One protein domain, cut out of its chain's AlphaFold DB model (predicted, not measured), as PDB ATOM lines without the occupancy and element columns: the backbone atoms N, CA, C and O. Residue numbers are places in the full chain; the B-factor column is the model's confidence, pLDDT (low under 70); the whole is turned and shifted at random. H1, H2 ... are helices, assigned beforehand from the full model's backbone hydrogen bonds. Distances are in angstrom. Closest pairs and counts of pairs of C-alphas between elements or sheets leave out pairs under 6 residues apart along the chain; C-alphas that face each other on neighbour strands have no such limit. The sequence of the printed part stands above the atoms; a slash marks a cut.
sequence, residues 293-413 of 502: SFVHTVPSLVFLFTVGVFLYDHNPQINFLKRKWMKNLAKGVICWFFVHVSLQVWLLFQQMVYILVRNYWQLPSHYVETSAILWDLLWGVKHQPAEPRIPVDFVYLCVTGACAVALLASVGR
ATOM      1  N   SER A 293     -44.766  18.868  17.471       50.06
ATOM      2  CA  SER A 293     -44.197  19.993  16.715       50.06
ATOM      3  C   SER A 293     -43.234  20.869  17.527       50.06
ATOM      4  O   SER A 293     -42.378  21.523  16.941       50.06
ATOM      5  N   PHE A 294     -43.324  20.835  18.862       48.44
ATOM      6  CA  PHE A 294     -42.413  21.503  19.802       48.44
ATOM      7  C   PHE A 294     -40.934  21.057  19.676       48.44
ATOM      8  O   PHE A 294     -40.030  21.733  20.154       48.44
ATOM      9  N   VAL A 295     -40.668  19.917  19.027       50.72
ATOM     10  CA  VAL A 295     -39.358  19.232  19.002       50.72
ATOM     11  C   VAL A 295     -38.314  19.868  18.053       50.72
ATOM     12  O   VAL A 295     -37.126  19.536  18.114       50.72
ATOM     13  N   HIS A 296     -38.710  20.795  17.176       56.16
ATOM     14  CA  HIS A 296     -37.886  21.237  16.033       56.16
ATOM     15  C   HIS A 296     -37.326  22.655  16.159       56.16
ATOM     16  O   HIS A 296     -37.298  23.425  15.200       56.16
ATOM     17  N   THR A 297     -36.857  22.992  17.354       65.81
ATOM     18  CA  THR A 297     -36.286  24.303  17.668       65.81
ATOM     19  C   THR A 297     -34.779  24.341  17.398       65.81
ATOM     20  O   THR A 297     -34.097  23.312  17.396       65.81
ATOM     21  N   VAL A 298     -34.234  25.544  17.172       72.50
ATOM     22  CA  VAL A 298     -32.794  25.775  16.930       72.50
ATOM     23  C   VAL A 298     -31.889  25.101  17.983       72.50
ATOM     24  O   VAL A 298     -30.897  24.492  17.577       72.50
ATOM     25  N   PRO A 299     -32.222  25.088  19.294       75.50
ATOM     26  CA  PRO A 299     -31.479  24.327  20.299       75.50
ATOM     27  C   PRO A 299     -31.281  22.838  19.970       75.50
ATOM     28  O   PRO A 299     -30.192  22.318  20.199       75.50
ATOM     29  N   SER A 300     -32.269  22.158  19.375       80.06
ATOM     30  CA  SER A 300     -32.135  20.748  18.969       80.06
ATOM     31  C   SER A 300     -31.123  20.562  17.834       80.06
ATOM     32  O   SER A 300     -30.382  19.580  17.828       80.06
ATOM     33  N   LEU A 301     -31.042  21.510  16.891       78.88
ATOM     34  CA  LEU A 301     -30.029  21.498  15.828       78.88
ATOM     35  C   LEU A 301     -28.627  21.786  16.374       78.88
ATOM     36  O   LEU A 301     -27.685  21.089  16.003       78.88
ATOM     37  N   VAL A 302     -28.493  22.763  17.278       80.12
ATOM     38  CA  VAL A 302     -27.216  23.078  17.938       80.12
ATOM     39  C   VAL A 302     -26.727  21.877  18.747       80.12
ATOM     40  O   VAL A 302     -25.588  21.457  18.572       80.12
ATOM     41  N   PHE A 303     -27.598  21.254  19.546       83.75
ATOM     42  CA  PHE A 303     -27.265  20.057  20.318       83.75
ATOM     43  C   PHE A 303     -26.829  18.885  19.420       83.75
ATOM     44  O   PHE A 303     -25.776  18.290  19.654       83.75
ATOM     45  N   LEU A 304     -27.582  18.585  18.354       83.75
ATOM     46  CA  LEU A 304     -27.217  17.537  17.390       83.75
ATOM     47  C   LEU A 304     -25.886  17.829  16.684       83.75
ATOM     48  O   LEU A 304     -25.096  16.906  16.475       83.75
ATOM     49  N   PHE A 305     -25.608  19.090  16.348       81.69
ATOM     50  CA  PHE A 305     -24.328  19.497  15.769       81.69
ATOM     51  C   PHE A 305     -23.175  19.302  16.765       81.69
ATOM     52  O   PHE A 305     -22.167  18.693  16.409       81.69
ATOM     53  N   THR A 306     -23.338  19.725  18.023       82.88
ATOM     54  CA  THR A 306     -22.337  19.534  19.085       82.88
ATOM     55  C   THR A 306     -22.049  18.054  19.342       82.88
ATOM     56  O   THR A 306     -20.884  17.661  19.389       82.88
ATOM     57  N   VAL A 307     -23.083  17.209  19.439       87.06
ATOM     58  CA  VAL A 307     -22.924  15.748  19.579       87.06
ATOM     59  C   VAL A 307     -22.255  15.145  18.337       87.06
ATOM     60  O   VAL A 307     -21.396  14.275  18.468       87.06
ATOM     61  N   GLY A 308     -22.589  15.628  17.138       84.19
ATOM     62  CA  GLY A 308     -21.961  15.204  15.885       84.19
ATOM     63  C   GLY A 308     -20.463  15.516  15.818       84.19
ATOM     64  O   GLY A 308     -19.679  14.634  15.465       84.19
ATOM     65  N   VAL A 309     -20.054  16.730  16.206       82.88
ATOM     66  CA  VAL A 309     -18.637  17.131  16.304       82.88
ATOM     67  C   VAL A 309     -17.916  16.308  17.373       82.88
ATOM     68  O   VAL A 309     -16.866  15.732  17.099       82.88
ATOM     69  N   PHE A 310     -18.515  16.145  18.556       88.19
ATOM     70  CA  PHE A 310     -17.933  15.338  19.630       88.19
ATOM     71  C   PHE A 310     -17.699  13.878  19.205       88.19
ATOM     72  O   PHE A 310     -16.618  13.336  19.419       88.19
ATOM     73  N   LEU A 311     -18.672  13.238  18.545       86.69
ATOM     74  CA  LEU A 311     -18.538  11.860  18.048       86.69
ATOM     75  C   LEU A 311     -17.588  11.732  16.843       86.69
ATOM     76  O   LEU A 311     -17.056  10.644  16.599       86.69
ATOM     77  N   TYR A 312     -17.366  12.818  16.095       82.06
ATOM     78  CA  TYR A 312     -16.355  12.882  15.041       82.06
ATOM     79  C   TYR A 312     -14.941  12.879  15.635       82.06
ATOM     80  O   TYR A 312     -14.129  12.027  15.258       82.06
ATOM     81  N   ASP A 313     -14.681  13.754  16.610       84.12
ATOM     82  CA  ASP A 313     -13.382  13.870  17.279       84.12
ATOM     83  C   ASP A 313     -13.087  12.656  18.176       84.12
ATOM     84  O   ASP A 313     -11.969  12.140  18.201       84.12
ATOM     85  N   HIS A 314     -14.086  12.160  18.914       88.31
ATOM     86  CA  HIS A 314     -13.947  11.075  19.899       88.31
ATOM     87  C   HIS A 314     -14.419   9.727  19.330       88.31
ATOM     88  O   HIS A 314     -15.190   8.975  19.929       88.31
ATOM     89  N   ASN A 315     -13.941   9.415  18.126       82.75
ATOM     90  CA  ASN A 315     -14.382   8.267  17.342       82.75
ATOM     91  C   ASN A 315     -14.040   6.916  18.029       82.75
ATOM     92  O   ASN A 315     -12.855   6.591  18.177       82.75
ATOM     93  N   PRO A 316     -15.026   6.066  18.390       84.00
ATOM     94  CA  PRO A 316     -14.810   4.921  19.279       84.00
ATOM     95  C   PRO A 316     -13.764   3.915  18.764       84.00
ATOM     96  O   PRO A 316     -13.797   3.449  17.617       84.00
ATOM     97  N   GLN A 317     -12.817   3.555  19.634       88.31
ATOM     98  CA  GLN A 317     -11.683   2.660  19.356       88.31
ATOM     99  C   GLN A 317     -12.104   1.176  19.395       88.31
ATOM    100  O   GLN A 317     -11.859   0.451  20.357       88.31
ATOM    101  N   ILE A 318     -12.752   0.696  18.328       87.56
ATOM    102  CA  ILE A 318     -13.193  -0.707  18.229       87.56
ATOM    103  C   ILE A 318     -12.033  -1.617  17.786       87.56
ATOM    104  O   ILE A 318     -11.759  -1.796  16.591       87.56
ATOM    105  N   ASN A 319     -11.354  -2.225  18.759       91.94
ATOM    106  CA  ASN A 319     -10.170  -3.050  18.503       91.94
ATOM    107  C   ASN A 319     -10.468  -4.518  18.151       91.94
ATOM    108  O   ASN A 319      -9.691  -5.109  17.403       91.94
ATOM    109  N   PHE A 320     -11.604  -5.083  18.579       90.62
ATOM    110  CA  PHE A 320     -11.881  -6.527  18.464       90.62
ATOM    111  C   PHE A 320     -12.175  -7.042  17.035       90.62
ATOM    112  O   PHE A 320     -11.970  -8.219  16.741       90.62
ATOM    113  N   LEU A 321     -12.637  -6.188  16.114       90.00
ATOM    114  CA  LEU A 321     -13.017  -6.599  14.754       90.00
ATOM    115  C   LEU A 321     -11.807  -6.648  13.808       90.00
ATOM    116  O   LEU A 321     -11.290  -5.609  13.405       90.00
ATOM    117  N   LYS A 322     -11.391  -7.840  13.356       91.19
ATOM    118  CA  LYS A 322     -10.235  -7.984  12.438       91.19
ATOM    119  C   LYS A 322     -10.430  -7.336  11.052       91.19
ATOM    120  O   LYS A 322      -9.454  -6.928  10.431       91.19
ATOM    121  N   ARG A 323     -11.664  -7.226  10.533       91.94
ATOM    122  CA  ARG A 323     -11.938  -6.678   9.183       91.94
ATOM    123  C   ARG A 323     -12.201  -5.166   9.223       91.94
ATOM    124  O   ARG A 323     -13.141  -4.723   9.878       91.94
ATOM    125  N   LYS A 324     -11.440  -4.384   8.439       88.00
ATOM    126  CA  LYS A 324     -11.532  -2.906   8.370       88.00
ATOM    127  C   LYS A 324     -12.946  -2.384   8.073       88.00
ATOM    128  O   LYS A 324     -13.387  -1.441   8.717       88.00
ATOM    129  N   TRP A 325     -13.676  -3.010   7.148       88.19
ATOM    130  CA  TRP A 325     -15.043  -2.583   6.818       88.19
ATOM    131  C   TRP A 325     -16.032  -2.826   7.971       88.19
ATOM    132  O   TRP A 325     -16.874  -1.972   8.230       88.19
ATOM    133  N   MET A 326     -15.875  -3.924   8.724       87.25
ATOM    134  CA  MET A 326     -16.696  -4.188   9.912       87.25
ATOM    135  C   MET A 326     -16.380  -3.203  11.043       87.25
ATOM    136  O   MET A 326     -17.309  -2.756  11.708       87.25
ATOM    137  N   LYS A 327     -15.109  -2.794  11.227       88.75
ATOM    138  CA  LYS A 327     -14.758  -1.704  12.162       88.75
ATOM    139  C   LYS A 327     -15.513  -0.414  11.829       88.75
ATOM    140  O   LYS A 327     -16.078   0.198  12.729       88.75
ATOM    141  N   ASN A 328     -15.540  -0.015  10.556       84.69
ATOM    142  CA  ASN A 328     -16.234   1.201  10.125       84.69
ATOM    143  C   ASN A 328     -17.757   1.090  10.304       84.69
ATOM    144  O   ASN A 328     -18.373   2.027  10.803       84.69
ATOM    145  N   LEU A 329     -18.355  -0.055   9.959       85.12
ATOM    146  CA  LEU A 329     -19.791  -0.283  10.144       85.12
ATOM    147  C   LEU A 329     -20.176  -0.259  11.630       85.12
ATOM    148  O   LEU A 329     -21.117   0.433  12.002       85.12
ATOM    149  N   ALA A 330     -19.410  -0.932  12.495       88.69
ATOM    150  CA  ALA A 330     -19.641  -0.915  13.938       88.69
ATOM    151  C   ALA A 330     -19.470   0.493  14.542       88.69
ATOM    152  O   ALA A 330     -20.291   0.902  15.357       88.69
ATOM    153  N   LYS A 331     -18.470   1.274  14.097       88.31
ATOM    154  CA  LYS A 331     -18.328   2.699  14.463       88.31
ATOM    155  C   LYS A 331     -19.558   3.511  14.054       88.31
ATOM    156  O   LYS A 331     -20.057   4.286  14.864       88.31
ATOM    157  N   GLY A 332     -20.067   3.304  12.838       85.62
ATOM    158  CA  GLY A 332     -21.277   3.962  12.342       85.62
ATOM    159  C   GLY A 332     -22.519   3.627  13.171       85.62
ATOM    160  O   GLY A 332     -23.240   4.534  13.568       85.62
ATOM    161  N   VAL A 333     -22.733   2.349  13.501       86.88
ATOM    162  CA  VAL A 333     -23.863   1.898  14.336       86.88
ATOM    163  C   VAL A 333     -23.768   2.439  15.766       86.88
ATOM    164  O   VAL A 333     -24.771   2.902  16.302       86.88
ATOM    165  N   ILE A 334     -22.577   2.438  16.377       89.00
ATOM    166  CA  ILE A 334     -22.376   3.011  17.717       89.00
ATOM    167  C   ILE A 334     -22.622   4.525  17.697       89.00
ATOM    168  O   ILE A 334     -23.362   5.026  18.536       89.00
ATOM    169  N   CYS A 335     -22.069   5.249  16.719       87.94
ATOM    170  CA  CYS A 335     -22.297   6.686  16.556       87.94
ATOM    171  C   CYS A 335     -23.793   7.005  16.368       87.94
ATOM    172  O   CYS A 335     -24.334   7.852  17.072       87.94
ATOM    173  N   TRP A 336     -24.489   6.260  15.502       86.00
ATOM    174  CA  TRP A 336     -25.938   6.369  15.303       86.00
ATOM    175  C   TRP A 336     -26.733   6.150  16.595       86.00
ATOM    176  O   TRP A 336     -27.618   6.943  16.918       86.00
ATOM    177  N   PHE A 337     -26.395   5.103  17.353       88.19
ATOM    178  CA  PHE A 337     -27.034   4.801  18.631       88.19
ATOM    179  C   PHE A 337     -26.811   5.924  19.653       88.19
ATOM    180  O   PHE A 337     -27.772   6.364  20.279       88.19
ATOM    181  N   PHE A 338     -25.585   6.445  19.772       87.94
ATOM    182  CA  PHE A 338     -25.294   7.591  20.635       87.94
ATOM    183  C   PHE A 338     -26.081   8.839  20.220       87.94
ATOM    184  O   PHE A 338     -26.727   9.431  21.076       87.94
ATOM    185  N   VAL A 339     -26.119   9.196  18.929       85.75
ATOM    186  CA  VAL A 339     -26.936  10.325  18.438       85.75
ATOM    187  C   VAL A 339     -28.414  10.137  18.799       85.75
ATOM    188  O   VAL A 339     -29.042  11.082  19.268       85.75
ATOM    189  N   HIS A 340     -28.968   8.930  18.648       84.44
ATOM    190  CA  HIS A 340     -30.357   8.654  19.026       84.44
ATOM    191  C   HIS A 340     -30.611   8.738  20.533       84.44
ATOM    192  O   HIS A 340     -31.606   9.340  20.933       84.44
ATOM    193  N   VAL A 341     -29.740   8.167  21.367       86.69
ATOM    194  CA  VAL A 341     -29.880   8.236  22.831       86.69
ATOM    195  C   VAL A 341     -29.732   9.678  23.311       86.69
ATOM    196  O   VAL A 341     -30.583  10.155  24.058       86.69
ATOM    197  N   SER A 342     -28.719  10.406  22.832       86.50
ATOM    198  CA  SER A 342     -28.533  11.827  23.131       86.50
ATOM    199  C   SER A 342     -29.736  12.660  22.688       86.50
ATOM    200  O   SER A 342     -30.188  13.498  23.460       86.50
ATOM    201  N   LEU A 343     -30.296  12.409  21.498       84.69
ATOM    202  CA  LEU A 343     -31.512  13.082  21.042       84.69
ATOM    203  C   LEU A 343     -32.696  12.778  21.969       84.69
ATOM    204  O   LEU A 343     -33.358  13.709  22.400       84.69
ATOM    205  N   GLN A 344     -32.948  11.518  22.333       85.75
ATOM    206  CA  GLN A 344     -34.056  11.164  23.234       85.75
ATOM    207  C   GLN A 344     -33.906  11.795  24.629       85.75
ATOM    208  O   GLN A 344     -34.868  12.355  25.153       85.75
ATOM    209  N   VAL A 345     -32.698  11.782  25.204       84.44
ATOM    210  CA  VAL A 345     -32.396  12.474  26.473       84.44
ATOM    211  C   VAL A 345     -32.621  13.983  26.341       84.44
ATOM    212  O   VAL A 345     -33.202  14.596  27.235       84.44
ATOM    213  N   TRP A 346     -32.231  14.576  25.211       89.62
ATOM    214  CA  TRP A 346     -32.494  15.980  24.912       89.62
ATOM    215  C   TRP A 346     -33.997  16.287  24.815       89.62
ATOM    216  O   TRP A 346     -34.446  17.256  25.416       89.62
ATOM    217  N   LEU A 347     -34.802  15.445  24.156       83.12
ATOM    218  CA  LEU A 347     -36.259  15.638  24.083       83.12
ATOM    219  C   LEU A 347     -36.927  15.552  25.462       83.12
ATOM    220  O   LEU A 347     -37.787  16.375  25.776       83.12
ATOM    221  N   LEU A 348     -36.503  14.605  26.304       84.06
ATOM    222  CA  LEU A 348     -36.966  14.512  27.693       84.06
ATOM    223  C   LEU A 348     -36.574  15.760  28.497       84.06
ATOM    224  O   LEU A 348     -37.397  16.298  29.237       84.06
ATOM    225  N   PHE A 349     -35.356  16.277  28.312       85.50
ATOM    226  CA  PHE A 349     -34.925  17.533  28.925       85.50
ATOM    227  C   PHE A 349     -35.781  18.725  28.462       85.50
ATOM    228  O   PHE A 349     -36.261  19.486  29.301       85.50
ATOM    229  N   GLN A 350     -36.061  18.854  27.159       85.19
ATOM    230  CA  GLN A 350     -36.952  19.897  26.630       85.19
ATOM    231  C   GLN A 350     -38.366  19.806  27.227       85.19
ATOM    232  O   GLN A 350     -38.941  20.834  27.588       85.19
ATOM    233  N   GLN A 351     -38.914  18.596  27.393       83.56
ATOM    234  CA  GLN A 351     -40.212  18.385  28.048       83.56
ATOM    235  C   GLN A 351     -40.194  18.803  29.525       83.56
ATOM    236  O   GLN A 351     -41.109  19.496  29.968       83.56
ATOM    237  N   MET A 352     -39.149  18.444  30.277       81.50
ATOM    238  CA  MET A 352     -39.003  18.850  31.680       81.50
ATOM    239  C   MET A 352     -38.885  20.373  31.821       81.50
ATOM    240  O   MET A 352     -39.556  20.962  32.665       81.50
ATOM    241  N   VAL A 353     -38.097  21.027  30.962       85.19
ATOM    242  CA  VAL A 353     -37.951  22.494  30.948       85.19
ATOM    243  C   VAL A 353     -39.268  23.182  30.557       85.19
ATOM    244  O   VAL A 353     -39.636  24.172  31.187       85.19
ATOM    245  N   TYR A 354     -40.033  22.629  29.608       82.44
ATOM    246  CA  TYR A 354     -41.385  23.111  29.285       82.44
ATOM    247  C   TYR A 354     -42.352  22.984  30.471       82.44
ATOM    248  O   TYR A 354     -43.071  23.936  30.767       82.44
ATOM    249  N   ILE A 355     -42.364  21.847  31.177       81.88
ATOM    250  CA  ILE A 355     -43.218  21.647  32.360       81.88
ATOM    251  C   ILE A 355     -42.834  22.629  33.476       81.88
ATOM    252  O   ILE A 355     -43.716  23.244  34.069       81.88
ATOM    253  N   LEU A 356     -41.536  22.828  33.729       84.12
ATOM    254  CA  LEU A 356     -41.051  23.773  34.740       84.12
ATOM    255  C   LEU A 356     -41.464  25.217  34.429       84.12
ATOM    256  O   LEU A 356     -42.015  25.883  35.303       84.12
ATOM    257  N   VAL A 357     -41.260  25.691  33.195       83.12
ATOM    258  CA  VAL A 357     -41.655  27.059  32.806       83.12
ATOM    259  C   VAL A 357     -43.171  27.224  32.782       83.12
ATOM    260  O   VAL A 357     -43.680  28.238  33.252       83.12
ATOM    261  N   ARG A 358     -43.919  26.208  32.340       81.31
ATOM    262  CA  ARG A 358     -45.384  26.232  32.386       81.31
ATOM    263  C   ARG A 358     -45.923  26.281  33.818       81.31
ATOM    264  O   ARG A 358     -46.870  27.018  34.064       81.31
ATOM    265  N   ASN A 359     -45.323  25.539  34.749       81.38
ATOM    266  CA  ASN A 359     -45.677  25.614  36.167       81.38
ATOM    267  C   ASN A 359     -45.300  26.982  36.757       81.38
ATOM    268  O   ASN A 359     -46.087  27.551  37.503       81.38
ATOM    269  N   TYR A 360     -44.148  27.548  36.380       83.06
ATOM    270  CA  TYR A 360     -43.737  28.891  36.800       83.06
ATOM    271  C   TYR A 360     -44.709  29.981  36.312       83.06
ATOM    272  O   TYR A 360     -45.100  30.846  37.089       83.06
ATOM    273  N   TRP A 361     -45.176  29.906  35.062       82.38
ATOM    274  CA  TRP A 361     -46.173  30.831  34.505       82.38
ATOM    275  C   TRP A 361     -47.583  30.696  35.088       82.38
ATOM    276  O   TRP A 361     -48.401  31.591  34.890       82.38
ATOM    277  N   GLN A 362     -47.891  29.609  35.802       79.19
ATOM    278  CA  GLN A 362     -49.139  29.523  36.566       79.19
ATOM    279  C   GLN A 362     -49.111  30.387  37.833       79.19
ATOM    280  O   GLN A 362     -50.178  30.690  38.366       79.19
ATOM    281  N   LEU A 363     -47.933  30.828  38.300       83.12
ATOM    282  CA  LEU A 363     -47.863  31.854  39.337       83.12
ATOM    283  C   LEU A 363     -48.118  33.236  38.709       83.12
ATOM    284  O   LEU A 363     -47.393  33.628  37.789       83.12
ATOM    285  N   PRO A 364     -49.098  34.011  39.216       76.19
ATOM    286  CA  PRO A 364     -49.370  35.357  38.729       76.19
ATOM    287  C   PRO A 364     -48.202  36.281  39.094       76.19
ATOM    288  O   PRO A 364     -48.110  36.791  40.208       76.19
ATOM    289  N   SER A 365     -47.288  36.485  38.147       80.75
ATOM    290  CA  SER A 365     -46.124  37.353  38.302       80.75
ATOM    291  C   SER A 365     -45.994  38.297  37.109       80.75
ATOM    292  O   SER A 365     -46.234  37.917  35.964       80.75
ATOM    293  N   HIS A 366     -45.556  39.534  37.359       74.19
ATOM    294  CA  HIS A 366     -45.344  40.533  36.302       74.19
ATOM    295  C   HIS A 366     -44.291  40.114  35.253       74.19
ATOM    296  O   HIS A 366     -44.233  40.687  34.172       74.19
ATOM    297  N   TYR A 367     -43.486  39.084  35.535       74.06
ATOM    298  CA  TYR A 367     -42.484  38.548  34.613       74.06
ATOM    299  C   TYR A 367     -43.054  37.595  33.549       74.06
ATOM    300  O   TYR A 367     -42.327  37.238  32.615       74.06
ATOM    301  N   VAL A 368     -44.329  37.188  33.642       78.75
ATOM    302  CA  VAL A 368     -44.952  36.274  32.665       78.75
ATOM    303  C   VAL A 368     -44.928  36.865  31.253       78.75
ATOM    304  O   VAL A 368     -44.502  36.179  30.334       78.75
ATOM    305  N   GLU A 369     -45.275  38.141  31.063       78.38
ATOM    306  CA  GLU A 369     -45.335  38.751  29.721       78.38
ATOM    307  C   GLU A 369     -43.962  38.811  29.030       78.38
ATOM    308  O   GLU A 369     -43.815  38.413  27.874       78.38
ATOM    309  N   THR A 370     -42.923  39.249  29.750       80.12
ATOM    310  CA  THR A 370     -41.565  39.356  29.186       80.12
ATOM    311  C   THR A 370     -40.957  37.978  28.915       80.12
ATOM    312  O   THR A 370     -40.311  37.769  27.886       80.12
ATOM    313  N   SER A 371     -41.181  37.014  29.817       79.31
ATOM    314  CA  SER A 371     -40.688  35.646  29.632       79.31
ATOM    315  C   SER A 371     -41.465  34.878  28.555       79.31
ATOM    316  O   SER A 371     -40.845  34.090  27.843       79.31
ATOM    317  N   ALA A 372     -42.759  35.152  28.358       76.62
ATOM    318  CA  ALA A 372     -43.562  34.593  27.269       76.62
ATOM    319  C   ALA A 372     -43.021  34.990  25.891       76.62
ATOM    320  O   ALA A 372     -42.813  34.119  25.054       76.62
ATOM    321  N   ILE A 373     -42.685  36.267  25.669       79.12
ATOM    322  CA  ILE A 373     -42.102  36.716  24.390       79.12
ATOM    323  C   ILE A 373     -40.756  36.024  24.118       79.12
ATOM    324  O   ILE A 373     -40.512  35.547  23.008       79.12
ATOM    325  N   LEU A 374     -39.883  35.936  25.129       77.25
ATOM    326  CA  LEU A 374     -38.588  35.261  25.003       77.25
ATOM    327  C   LEU A 374     -38.751  33.755  24.732       77.25
ATOM    328  O   LEU A 374     -37.984  33.173  23.965       77.25
ATOM    329  N   TRP A 375     -39.757  33.128  25.339       81.06
ATOM    330  CA  TRP A 375     -40.074  31.719  25.147       81.06
ATOM    331  C   TRP A 375     -40.667  31.439  23.762       81.06
ATOM    332  O   TRP A 375     -40.181  30.550  23.066       81.06
ATOM    333  N   ASP A 376     -41.642  32.230  23.314       78.62
ATOM    334  CA  ASP A 376     -42.215  32.141  21.968       78.62
ATOM    335  C   ASP A 376     -41.126  32.354  20.893       78.62
ATOM    336  O   ASP A 376     -41.147  31.685  19.857       78.62
ATOM    337  N   LEU A 377     -40.119  33.202  21.158       72.56
ATOM    338  CA  LEU A 377     -38.949  33.397  20.290       72.56
ATOM    339  C   LEU A 377     -37.988  32.191  20.294       72.56
ATOM    340  O   LEU A 377     -37.582  31.729  19.227       72.56
ATOM    341  N   LEU A 378     -37.616  31.673  21.472       67.56
ATOM    342  CA  LEU A 378     -36.688  30.537  21.618       67.56
ATOM    343  C   LEU A 378     -37.270  29.219  21.095       67.56
ATOM    344  O   LEU A 378     -36.543  28.393  20.534       67.56
ATOM    345  N   TRP A 379     -38.572  29.018  21.297       71.19
ATOM    346  CA  TRP A 379     -39.263  27.768  20.990       71.19
ATOM    347  C   TRP A 379     -40.117  27.833  19.723       71.19
ATOM    348  O   TRP A 379     -40.676  26.818  19.311       71.19
ATOM    349  N   GLY A 380     -40.227  29.004  19.088       64.06
ATOM    350  CA  GLY A 380     -41.056  29.217  17.899       64.06
ATOM    351  C   GLY A 380     -42.560  29.060  18.150       64.06
ATOM    352  O   GLY A 380     -43.342  29.053  17.199       64.06
ATOM    353  N   VAL A 381     -42.982  28.917  19.411       61.75
ATOM    354  CA  VAL A 381     -44.378  28.681  19.794       61.75
ATOM    355  C   VAL A 381     -45.112  30.004  19.870       61.75
ATOM    356  O   VAL A 381     -45.569  30.397  20.931       61.75
ATOM    357  N   LYS A 382     -45.281  30.682  18.731       55.16
ATOM    358  CA  LYS A 382     -46.302  31.727  18.662       55.16
ATOM    359  C   LYS A 382     -47.631  31.136  19.127       55.16
ATOM    360  O   LYS A 382     -48.109  30.157  18.549       55.16
ATOM    361  N   HIS A 383     -48.252  31.777  20.111       48.56
ATOM    362  CA  HIS A 383     -49.657  31.569  20.455       48.56
ATOM    363  C   HIS A 383     -50.564  32.026  19.289       48.56
ATOM    364  O   HIS A 383     -51.174  33.091  19.342       48.56
ATOM    365  N   GLN A 384     -50.628  31.250  18.199       40.41
ATOM    366  CA  GLN A 384     -51.426  31.566  17.006       40.41
ATOM    367  C   GLN A 384     -52.198  30.355  16.441       40.41
ATOM    368  O   GLN A 384     -51.820  29.201  16.665       40.41
ATOM    369  N   PRO A 385     -53.345  30.602  15.775       37.44
ATOM    370  CA  PRO A 385     -54.384  29.594  15.589       37.44
ATOM    371  C   PRO A 385     -54.174  28.708  14.355       37.44
ATOM    372  O   PRO A 385     -53.831  29.189  13.284       37.44
ATOM    373  N   ALA A 386     -54.504  27.420  14.505       39.50
ATOM    374  CA  ALA A 386     -54.974  26.498  13.458       39.50
ATOM    375  C   ALA A 386     -54.193  26.366  12.122       39.50
ATOM    376  O   ALA A 386     -54.716  25.765  11.182       39.50
ATOM    377  N   GLU A 387     -52.953  26.846  12.015       37.41
ATOM    378  CA  GLU A 387     -52.137  26.678  10.803       37.41
ATOM    379  C   GLU A 387     -51.597  25.240  10.610       37.41
ATOM    380  O   GLU A 387     -51.505  24.461  11.570       37.41
ATOM    381  N   PRO A 388     -51.274  24.837   9.359       38.53
ATOM    382  CA  PRO A 388     -50.986  23.447   9.010       38.53
ATOM    383  C   PRO A 388     -49.716  22.924   9.691       38.53
ATOM    384  O   PRO A 388     -48.588  23.208   9.289       38.53
ATOM    385  N   ARG A 389     -49.915  22.082  10.708       48.00
ATOM    386  CA  ARG A 389     -48.838  21.406  11.435       48.00
ATOM    387  C   ARG A 389     -48.089  20.451  10.508       48.00
ATOM    388  O   ARG A 389     -48.642  19.438  10.080       48.00
ATOM    389  N   ILE A 390     -46.809  20.731  10.263       47.19
ATOM    390  CA  ILE A 390     -45.889  19.745   9.685       47.19
ATOM    391  C   ILE A 390     -45.848  18.545  10.651       47.19
ATOM    392  O   ILE A 390     -45.574  18.745  11.841       47.19
ATOM    393  N   PRO A 391     -46.150  17.313  10.195       54.75
ATOM    394  CA  PRO A 391     -46.150  16.149  11.068       54.75
ATOM    395  C   PRO A 391     -44.728  15.868  11.550       54.75
ATOM    396  O   PRO A 391     -43.765  15.910  10.786       54.75
ATOM    397  N   VAL A 392     -44.584  15.571  12.833       55.34
ATOM    398  CA  VAL A 392     -43.265  15.452  13.480       55.34
ATOM    399  C   VAL A 392     -42.505  14.226  13.027       55.34
ATOM    400  O   VAL A 392     -41.283  14.266  12.916       55.34
ATOM    401  N   ASP A 393     -43.234  13.191  12.625       55.22
ATOM    402  CA  ASP A 393     -42.679  12.026  11.950       55.22
ATOM    403  C   ASP A 393     -41.916  12.428  10.678       55.22
ATOM    404  O   ASP A 393     -40.881  11.839  10.384       55.22
ATOM    405  N   PHE A 394     -42.354  13.472   9.958       55.38
ATOM    406  CA  PHE A 394     -41.660  13.972   8.768       55.38
ATOM    407  C   PHE A 394     -40.344  14.672   9.117       55.38
ATOM    408  O   PHE A 394     -39.326  14.398   8.487       55.38
ATOM    409  N   VAL A 395     -40.313  15.531  10.138       55.38
ATOM    410  CA  VAL A 395     -39.065  16.219  10.513       55.38
ATOM    411  C   VAL A 395     -38.100  15.261  11.222       55.38
ATOM    412  O   VAL A 395     -36.899  15.303  10.959       55.38
ATOM    413  N   TYR A 396     -38.601  14.330  12.039       61.44
ATOM    414  CA  TYR A 396     -37.798  13.238  12.598       61.44
ATOM    415  C   TYR A 396     -37.228  12.342  11.486       61.44
ATOM    416  O   TYR A 396     -36.047  11.993  11.534       61.44
ATOM    417  N   LEU A 397     -38.005  12.040  10.438       66.06
ATOM    418  CA  LEU A 397     -37.535  11.346   9.233       66.06
ATOM    419  C   LEU A 397     -36.474  12.158   8.470       66.06
ATOM    420  O   LEU A 397     -35.477  11.588   8.030       66.06
ATOM    421  N   CYS A 398     -36.623  13.481   8.350       62.81
ATOM    422  CA  CYS A 398     -35.604  14.342   7.741       62.81
ATOM    423  C   CYS A 398     -34.296  14.355   8.546       62.81
ATOM    424  O   CYS A 398     -33.221  14.221   7.959       62.81
ATOM    425  N   VAL A 399     -34.363  14.473   9.878       66.00
ATOM    426  CA  VAL A 399     -33.180  14.489  10.759       66.00
ATOM    427  C   VAL A 399     -32.491  13.124  10.794       66.00
ATOM    428  O   VAL A 399     -31.275  13.046  10.612       66.00
ATOM    429  N   THR A 400     -33.245  12.034  10.962       65.81
ATOM    430  CA  THR A 400     -32.686  10.671  10.931       65.81
ATOM    431  C   THR A 400     -32.154  10.303   9.550       65.81
ATOM    432  O   THR A 400     -31.087   9.700   9.462       65.81
ATOM    433  N   GLY A 401     -32.816  10.741   8.475       67.94
ATOM    434  CA  GLY A 401     -32.326  10.629   7.103       67.94
ATOM    435  C   GLY A 401     -31.006  11.375   6.895       67.94
ATOM    436  O   GLY A 401     -30.043  10.783   6.410       67.94
ATOM    437  N   ALA A 402     -30.912  12.635   7.329       67.00
ATOM    438  CA  ALA A 402     -29.676  13.415   7.258       67.00
ATOM    439  C   ALA A 402     -28.531  12.756   8.049       67.00
ATOM    440  O   ALA A 402     -27.423  12.615   7.526       67.00
ATOM    441  N   CYS A 403     -28.804  12.270   9.265       67.19
ATOM    442  CA  CYS A 403     -27.823  11.549  10.080       67.19
ATOM    443  C   CYS A 403     -27.387  10.228   9.426       67.19
ATOM    444  O   CYS A 403     -26.191   9.952   9.342       67.19
ATOM    445  N   ALA A 404     -28.323   9.429   8.904       66.69
ATOM    446  CA  ALA A 404     -28.020   8.184   8.196       66.69
ATOM    447  C   ALA A 404     -27.154   8.430   6.950       66.69
ATOM    448  O   ALA A 404     -26.215   7.678   6.682       66.69
ATOM    449  N   VAL A 405     -27.413   9.513   6.216       65.38
ATOM    450  CA  VAL A 405     -26.625   9.897   5.040       65.38
ATOM    451  C   VAL A 405     -25.232  10.419   5.428       65.38
ATOM    452  O   VAL A 405     -24.252  10.050   4.778       65.38
ATOM    453  N   ALA A 406     -25.099  11.185   6.515       64.94
ATOM    454  CA  ALA A 406     -23.798  11.591   7.059       64.94
ATOM    455  C   ALA A 406     -22.965  10.384   7.546       64.94
ATOM    456  O   ALA A 406     -21.757  10.309   7.308       64.94
ATOM    457  N   LEU A 407     -23.611   9.390   8.160       63.44
ATOM    458  CA  LEU A 407     -22.981   8.128   8.559       63.44
ATOM    459  C   LEU A 407     -22.547   7.290   7.350       63.44
ATOM    460  O   LEU A 407     -21.430   6.775   7.325       63.44
ATOM    461  N   LEU A 408     -23.373   7.201   6.305       59.59
ATOM    462  CA  LEU A 408     -22.964   6.578   5.043       59.59
ATOM    463  C   LEU A 408     -21.752   7.304   4.434       59.59
ATOM    464  O   LEU A 408     -20.838   6.641   3.937       59.59
ATOM    465  N   ALA A 409     -21.697   8.638   4.528       58.97
ATOM    466  CA  ALA A 409     -20.587   9.447   4.024       58.97
ATOM    467  C   ALA A 409     -19.270   9.213   4.778       58.97
ATOM    468  O   ALA A 409     -18.213   9.219   4.144       58.97
ATOM    469  N   SER A 410     -19.322   8.943   6.086       61.22
ATOM    470  CA  SER A 410     -18.131   8.625   6.891       61.22
ATOM    471  C   SER A 410     -17.626   7.185   6.709       61.22
ATOM    472  O   SER A 410     -16.435   6.921   6.889       61.22
ATOM    473  N   VAL A 411     -18.498   6.247   6.318       63.53
ATOM    474  CA  VAL A 411     -18.146   4.826   6.119       63.53
ATOM    475  C   VAL A 411     -17.691   4.521   4.683       63.53
ATOM    476  O   VAL A 411     -16.832   3.652   4.484       63.53
ATOM    477  N   GLY A 412     -18.245   5.208   3.681       61.78
ATOM    478  CA  GLY A 412     -17.935   5.000   2.262       61.78
ATOM    479  C   GLY A 412     -16.664   5.707   1.766       61.78
ATOM    480  O   GLY A 412     -16.047   6.514   2.456       61.78
ATOM    481  N   ARG A 413     -16.273   5.456   0.505       67.62
ATOM    482  CA  ARG A 413     -15.320   6.346  -0.188       67.62
ATOM    483  C   ARG A 413     -16.011   7.709  -0.356       67.62
ATOM    484  O   ARG A 413     -17.023   7.737  -1.063       67.62
TER     485      ARG A 413
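Overview. This is residues 293 to 413 of the 502 residues of the protein "Hypothetical protein" of Timema cristinae (UniProt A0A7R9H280). One long helix, H2, makes the long axis of a rod-shaped domain, and two shorter helices, H1 and H4, pack on parts of it, both running opposite ways to it. The short H3 folds back from the last residue of H2 without clearly touching it; residues 362 to 367, between the two, stick out at that end. The printed part has 121 residues with four named helices, H1, H2, H3 and H4 in that order, and no named strand: the class is all helix. The whole is loose, with a radius of gyration of the C-alphas of 19.0 A, and spans 64 by 28 by 17 A.

Arrangement. H1, residues 298 to 313, touches H2, residues 324 to 361, at a shallow tilt of 30 degrees, opposite ways; the two form a helical hairpin. Their closest C-alphas are those of Leu 311 and Cys 335, 6.6 A apart, and H2 touches H1 with residues 335 to 346 alone. H2 and H3, residues 368 to 379, are close but not clearly touching, at a shallow tilt of 17 degrees, opposite ways; the closest C-alphas, those of Trp 361 and Val 368, are 5.9 A apart. H1 and H3 are also close but not clearly touching, with the C-alphas of Val 298 and Leu 378 the closest at 7.7 A; they run the same way at a steep tilt of 47 degrees. H4, residues 392 to 411, touches H2 at a shallow tilt of 31 degrees, opposite ways. Their closest C-alphas are those of Asn 328 and Val 411, 5.7 A apart; H2 touches H4 with residues 328 to 336 alone, and H4 touches H2 with residues 403 to 411 alone. H1 and H4 are near each other, with 6 pairs of C-alphas within 10 A, and H3 and H4 are apart. In H1, H2, H3 and H4 every O i to N i+4 pair is within hydrogen-bond range.

Along the chain. H1 begins at C-alpha 298, (-32.794, 25.775, 16.930), and is 22.8 A long from first to last C-alpha. H2, with 38 residues the longest helix, measures 55.0 A, from C-alpha 324 at (-11.532, -2.906, 8.370) to C-alpha 361 at (-46.173, 30.831, 34.505). H3 is 15.5 A long. H4 is 28.2 A long and ends at C-alpha 411, (-18.146, 4.826, 6.119).

Size, cuts and confidence. The C-alphas of Lys 322 and His 366, the two farthest apart, are 64.5 A from each other. The printed part has no cut. The links from H1 to H2 and from H2 to H3 are short, and the link from H3 to H4, residues 380 to 391, is long. The mean pLDDT of the printed part is 74.9; residues 293 to 297, residue 378 and residues 380 to 413 are under 70.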